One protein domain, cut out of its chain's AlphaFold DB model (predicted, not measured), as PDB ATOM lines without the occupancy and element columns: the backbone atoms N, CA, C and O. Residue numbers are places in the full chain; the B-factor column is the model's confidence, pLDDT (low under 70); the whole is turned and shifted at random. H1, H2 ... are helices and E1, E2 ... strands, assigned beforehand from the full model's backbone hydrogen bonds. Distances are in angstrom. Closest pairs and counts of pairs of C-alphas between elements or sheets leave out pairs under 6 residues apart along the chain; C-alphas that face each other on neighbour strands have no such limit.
ATOM      1  N   THR A 113     245.173 158.556 236.966       87.75
ATOM      2  CA  THR A 113     244.846 158.770 238.382       87.75
ATOM      3  C   THR A 113     243.392 159.207 238.548       87.75
ATOM      4  O   THR A 113     242.778 159.738 237.617       87.75
ATOM      5  N   ALA A 114     242.822 159.022 239.745       84.75
ATOM      6  CA  ALA A 114     241.434 159.397 240.022       84.75
ATOM      7  C   ALA A 114     241.149 160.897 239.776       84.75
ATOM      8  O   ALA A 114     240.042 161.273 239.383       84.75
ATOM      9  N   GLU A 115     242.165 161.742 239.952       89.06
ATOM     10  CA  GLU A 115     242.120 163.183 239.699       89.06
ATOM     11  C   GLU A 115     242.181 163.510 238.201       89.06
ATOM     12  O   GLU A 115     241.386 164.315 237.704       89.06
ATOM     13  N   ASN A 116     243.054 162.826 237.451       89.69
ATOM     14  CA  ASN A 116     243.228 163.042 236.014       89.69
ATOM     15  C   ASN A 116     241.989 162.629 235.209       89.69
ATOM     16  O   ASN A 116     241.656 163.278 234.215       89.69
ATOM     17  N   VAL A 117     241.229 161.622 235.658       88.25
ATOM     18  CA  VAL A 117     239.970 161.235 234.991       88.25
ATOM     19  C   VAL A 117     238.992 162.409 234.894       88.25
ATOM     20  O   VAL A 117     238.330 162.557 233.869       88.25
ATOM     21  N   LYS A 118     238.914 163.282 235.909       85.94
ATOM     22  CA  LYS A 118     238.016 164.450 235.868       85.94
ATOM     23  C   LYS A 118     238.471 165.494 234.842       85.94
ATOM     24  O   LYS A 118     237.623 166.147 234.237       85.94
ATOM     25  N   LYS A 119     239.786 165.626 234.620       89.38
ATOM     26  CA  LYS A 119     240.382 166.564 233.652       89.38
ATOM     27  C   LYS A 119     240.166 166.109 232.204       89.38
ATOM     28  O   LYS A 119     239.905 166.931 231.326       89.38
ATOM     29  N   HIS A 120     240.234 164.804 231.935       86.31
ATOM     30  CA  HIS A 120     240.154 164.278 230.571       86.31
ATOM     31  C   HIS A 120     238.737 163.851 230.172       86.31
ATOM     32  O   HIS A 120     238.183 162.844 230.618       86.31
ATOM     33  N   ARG A 121     238.158 164.580 229.210       83.38
ATOM     34  CA  ARG A 121     236.849 164.252 228.633       83.38
ATOM     35  C   ARG A 121     236.860 162.859 227.996       83.38
ATOM     36  O   ARG A 121     237.466 162.646 226.949       83.38
ATOM     37  N   GLY A 122     236.073 161.946 228.562       82.12
ATOM     38  CA  GLY A 122     235.874 160.593 228.033       82.12
ATOM     39  C   GLY A 122     236.495 159.493 228.885       82.12
ATOM     40  O   GLY A 122     236.152 158.335 228.664       82.12
ATOM     41  N   TRP A 123     237.328 159.841 229.865       86.50
ATOM     42  CA  TRP A 123     237.762 158.907 230.898       86.50
ATOM     43  C   TRP A 123     236.643 158.808 231.938       86.50
ATOM     44  O   TRP A 123     235.982 159.795 232.261       86.50
ATOM     45  N   THR A 124     236.317 157.605 232.392       84.81
ATOM     46  CA  THR A 124     235.259 157.402 233.389       84.81
ATOM     47  C   THR A 124     235.744 156.372 234.390       84.81
ATOM     48  O   THR A 124     236.160 155.294 233.991       84.81
ATOM     49  N   LEU A 125     235.699 156.684 235.683       85.25
ATOM     50  CA  LEU A 125     236.024 155.702 236.717       85.25
ATOM     51  C   LEU A 125     234.832 154.786 236.966       85.25
ATOM     52  O   LEU A 125     233.670 155.216 236.955       85.25
ATOM     53  N   ASP A 126     235.136 153.517 237.185       80.88
ATOM     54  CA  ASP A 126     234.185 152.560 237.714       80.88
ATOM     55  C   ASP A 126     233.993 152.773 239.234       80.88
ATOM     56  O   ASP A 126     234.985 152.760 239.956       80.88
ATOM     57  N   PRO A 127     232.764 152.973 239.751       74.44
ATOM     58  CA  PRO A 127     232.540 153.148 241.188       74.44
ATOM     59  C   PRO A 127     232.609 151.863 242.042       74.44
ATOM     60  O   PRO A 127     232.409 151.959 243.247       74.44
ATOM     61  N   THR A 128     232.843 150.667 241.484       74.44
ATOM     62  CA  THR A 128     232.737 149.394 242.240       74.44
ATOM     63  C   THR A 128     233.991 148.516 242.175       74.44
ATOM     64  O   THR A 128     234.438 148.214 241.069       74.44
ATOM     65  N   PRO A 129     234.414 147.881 243.286       60.91
ATOM     66  CA  PRO A 129     234.893 148.461 244.549       60.91
ATOM     67  C   PRO A 129     236.355 148.961 244.476       60.91
ATOM     68  O   PRO A 129     236.820 149.632 245.389       60.91
ATOM     69  N   VAL A 130     237.072 148.668 243.385       73.50
ATOM     70  CA  VAL A 130     238.395 149.231 243.080       73.50
ATOM     71  C   VAL A 130     238.219 150.138 241.862       73.50
ATOM     72  O   VAL A 130     237.714 149.653 240.845       73.50
ATOM     73  N   PRO A 131     238.574 151.435 241.939       73.12
ATOM     74  CA  PRO A 131     238.332 152.389 240.864       73.12
ATOM     75  C   PRO A 131     239.205 152.066 239.647       73.12
ATOM     76  O   PRO A 131     240.307 152.580 239.485       73.12
ATOM     77  N   ALA A 132     238.700 151.197 238.778       78.31
ATOM     78  CA  ALA A 132     239.332 150.879 237.512       78.31
ATOM     79  C   ALA A 132     238.943 151.937 236.465       78.31
ATOM     80  O   ALA A 132     237.766 152.313 236.362       78.31
ATOM     81  N   PRO A 133     239.898 152.428 235.663       81.06
ATOM     82  CA  PRO A 133     239.581 153.332 234.573       81.06
ATOM     83  C   PRO A 133     238.830 152.594 233.459       81.06
ATOM     84  O   PRO A 133     239.287 151.583 232.930       81.06
ATOM     85  N   LEU A 134     237.665 153.121 233.081       82.00
ATOM     86  CA  LEU A 134     236.867 152.656 231.954       82.00
ATOM     87  C   LEU A 134     237.009 153.632 230.785       82.00
ATOM     88  O   LEU A 134     236.786 154.839 230.922       82.00
ATOM     89  N   PHE A 135     237.300 153.081 229.607       83.12
ATOM     90  CA  PHE A 135     237.402 153.825 228.354       83.12
ATOM     91  C   PHE A 135     236.276 153.407 227.407       83.12
ATOM     92  O   PHE A 135     236.364 152.359 226.767       83.12
ATOM     93  N   PRO A 136     235.194 154.197 227.287       84.44
ATOM     94  CA  PRO A 136     234.136 153.908 226.332       84.44
ATOM     95  C   PRO A 136     234.667 153.947 224.898       84.44
ATOM     96  O   PRO A 136     235.192 154.965 224.441       84.44
ATOM     97  N   ILE A 137     234.480 152.856 224.163       85.12
ATOM     98  CA  ILE A 137     234.986 152.716 222.797       85.12
ATOM     99  C   ILE A 137     233.919 153.203 221.815       85.12
ATOM    100  O   ILE A 137     232.748 152.836 221.903       85.12
ATOM    101  N   VAL A 138     234.310 154.028 220.839       84.56
ATOM    102  CA  VAL A 138     233.425 154.441 219.736       84.56
ATOM    103  C   VAL A 138     233.714 153.585 218.507       84.56
ATOM    104  O   VAL A 138     234.481 153.969 217.617       84.56
ATOM    105  N   ALA A 139     233.074 152.421 218.449       83.94
ATOM    106  CA  ALA A 139     233.232 151.460 217.365       83.94
ATOM    107  C   ALA A 139     232.048 151.499 216.385       83.94
ATOM    108  O   ALA A 139     230.958 151.990 216.690       83.94
ATOM    109  N   ARG A 140     232.274 150.988 215.168       84.44
ATOM    110  CA  ARG A 140     231.191 150.536 214.281       84.44
ATOM    111  C   ARG A 140     231.123 149.020 214.433       84.44
ATOM    112  O   ARG A 140     231.981 148.361 213.851       84.44
ATOM    113  N   PRO A 141     230.195 148.478 215.231       82.62
ATOM    114  CA  PRO A 141     230.058 147.032 215.334       82.62
ATOM    115  C   PRO A 141     229.676 146.461 213.957       82.62
ATOM    116  O   PRO A 141     229.038 147.148 213.158       82.62
ATOM    117  N   SER A 142     230.107 145.237 213.648       79.38
ATOM    118  CA  SER A 142     229.766 144.561 212.385       79.38
ATOM    119  C   SER A 142     228.256 144.339 212.254       79.38
ATOM    120  O   SER A 142     227.699 144.512 211.172       79.38
ATOM    121  N   HIS A 143     227.596 144.057 213.378       79.12
ATOM    122  CA  HIS A 143     226.151 143.907 213.501       79.12
ATOM    123  C   HIS A 143     225.551 145.013 214.378       79.12
ATOM    124  O   HIS A 143     226.230 145.516 215.279       79.12
ATOM    125  N   PRO A 144     224.299 145.440 214.124       78.81
ATOM    126  CA  PRO A 144     223.623 146.379 215.007       78.81
ATOM    127  C   PRO A 144     223.557 145.768 216.405       78.81
ATOM    128  O   PRO A 144     223.028 144.675 216.594       78.81
ATOM    129  N   LEU A 145     224.142 146.459 217.378       78.94
ATOM    130  CA  LEU A 145     224.049 146.020 218.759       78.94
ATOM    131  C   LEU A 145     222.591 146.161 219.241       78.94
ATOM    132  O   LEU A 145     221.912 147.097 218.797       78.94
ATOM    133  N   PRO A 146     222.112 145.276 220.136       79.38
ATOM    134  CA  PRO A 146     220.754 145.364 220.671       79.38
ATOM    135  C   PRO A 146     220.527 146.723 221.336       79.38
ATOM    136  O   PRO A 146     221.467 147.323 221.855       79.38
ATOM    137  N   ALA A 186     226.256 149.456 210.029       77.31
ATOM    138  CA  ALA A 186     225.886 149.880 211.375       77.31
ATOM    139  C   ALA A 186     226.441 151.279 211.708       77.31
ATOM    140  O   ALA A 186     227.532 151.683 211.272       77.31
ATOM    141  N   ARG A 187     225.679 152.037 212.501       79.88
ATOM    142  CA  ARG A 187     226.091 153.363 212.981       79.88
ATOM    143  C   ARG A 187     227.262 153.230 213.960       79.88
ATOM    144  O   ARG A 187     227.424 152.207 214.616       79.88
ATOM    145  N   ARG A 188     228.084 154.283 214.075       81.44
ATOM    146  CA  ARG A 188     229.067 154.376 215.170       81.44
ATOM    147  C   ARG A 188     228.302 154.478 216.480       81.44
ATOM    148  O   ARG A 188     227.543 155.430 216.646       81.44
ATOM    149  N   VAL A 189     228.522 153.536 217.384       85.19
ATOM    150  CA  VAL A 189     227.919 153.538 218.717       85.19
ATOM    151  C   VAL A 189     229.037 153.682 219.743       85.19
ATOM    152  O   VAL A 189     230.110 153.096 219.597       85.19
ATOM    153  N   ARG A 190     228.802 154.507 220.767       84.69
ATOM    154  CA  ARG A 190     229.662 154.559 221.950       84.69
ATOM    155  C   ARG A 190     229.287 153.378 222.840       84.69
ATOM    156  O   ARG A 190     228.218 153.385 223.450       84.69
ATOM    157  N   ILE A 191     230.148 152.371 222.867       84.94
ATOM    158  CA  ILE A 191     230.008 151.184 223.701       84.94
ATOM    159  C   ILE A 191     230.589 151.548 225.064       84.94
ATOM    160  O   ILE A 191     231.802 151.636 225.243       84.94
ATOM    161  N   ASP A 192     229.694 151.868 225.992       85.62
ATOM    162  CA  ASP A 192     230.039 152.176 227.373       85.62
ATOM    163  C   ASP A 192     229.746 150.941 228.237       85.62
ATOM    164  O   ASP A 192     228.570 150.594 228.396       85.62
ATOM    165  N   PRO A 193     230.764 150.271 228.805       81.31
ATOM    166  CA  PRO A 193     230.561 149.056 229.592       81.31
ATOM    167  C   PRO A 193     229.617 149.262 230.786       81.31
ATOM    168  O   PRO A 193     228.998 148.305 231.237       81.31
ATOM    169  N   ARG A 194     229.424 150.499 231.275       81.12
ATOM    170  CA  ARG A 194     228.448 150.802 232.340       81.12
ATOM    171  C   ARG A 194     226.998 150.644 231.881       81.12
ATOM    172  O   ARG A 194     226.139 150.299 232.682       81.12
ATOM    173  N   LYS A 195     226.719 150.918 230.604       82.69
ATOM    174  CA  LYS A 195     225.358 150.935 230.044       82.69
ATOM    175  C   LYS A 195     224.927 149.589 229.473       82.69
ATOM    176  O   LYS A 195     223.743 149.289 229.462       82.69
ATOM    177  N   TRP A 196     225.878 148.798 228.988       76.12
ATOM    178  CA  TRP A 196     225.613 147.557 228.255       76.12
ATOM    179  C   TRP A 196     225.532 146.305 229.139       76.12
ATOM    180  O   TRP A 196     225.400 145.203 228.621       76.12
ATOM    181  N   GLY A 197     225.581 146.473 230.465       71.44
ATOM    182  CA  GLY A 197     225.761 145.367 231.399       71.44
ATOM    183  C   GLY A 197     227.212 144.892 231.367       71.44
ATOM    184  O   GLY A 197     227.763 144.544 230.324       71.44
TER     185      GLY A 197
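Overview. This is residues 113 to 146 and 186 to 197 of the 663 residues of an uncharacterized protein of Leucosporidium creatinivorum (UniProt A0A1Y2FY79). This flat, loose piece has little regular structure: a short helix, H1, toward one end, a long stretch that folds back on itself, and a small ladder of two antiparallel strands, E1 and E2, toward the other. The printed part has 46 residues, 12 of them in named elements, in the order H1, E1, E2, class mixed. The radius of gyration of the C-alphas is 12.6 A, and the spans are 35 by 21 by 11 A.

Along the chain. Find C-alpha 114 at (241.434, 159.397, 240.022); from there H1, residues 114 to 119, runs 9.6 A. E1 is residues 137 to 139, 5.8 A. E2 is residues 189 to 191, 5.9 A, ending at C-alpha 191 at (230.008, 151.184, 223.701).

Arrangement. In H1, 0 of 2 O i to N i+4 pairs and 2 of 3 O i to N i+3 pairs are within hydrogen-bond range. Residues 124 to 125 pair antiparallel with residues 133 to 134. E1 and E2 are antiparallel at 144 degrees; look for N 191 and O 137, 2.8 A apart, within hydrogen-bond range. H1 and E2 are apart.

Size, cuts and confidence. The C-alphas of Glu 115 and His 143, the two farthest apart, are 36.2 A apart. The link from H1 to E1, 17 residues, is long. Residues 147 to 185 are not printed; C-alphas 146 and 186 are 11.5 A apart across the cut. Residue 129 has pLDDT under 70.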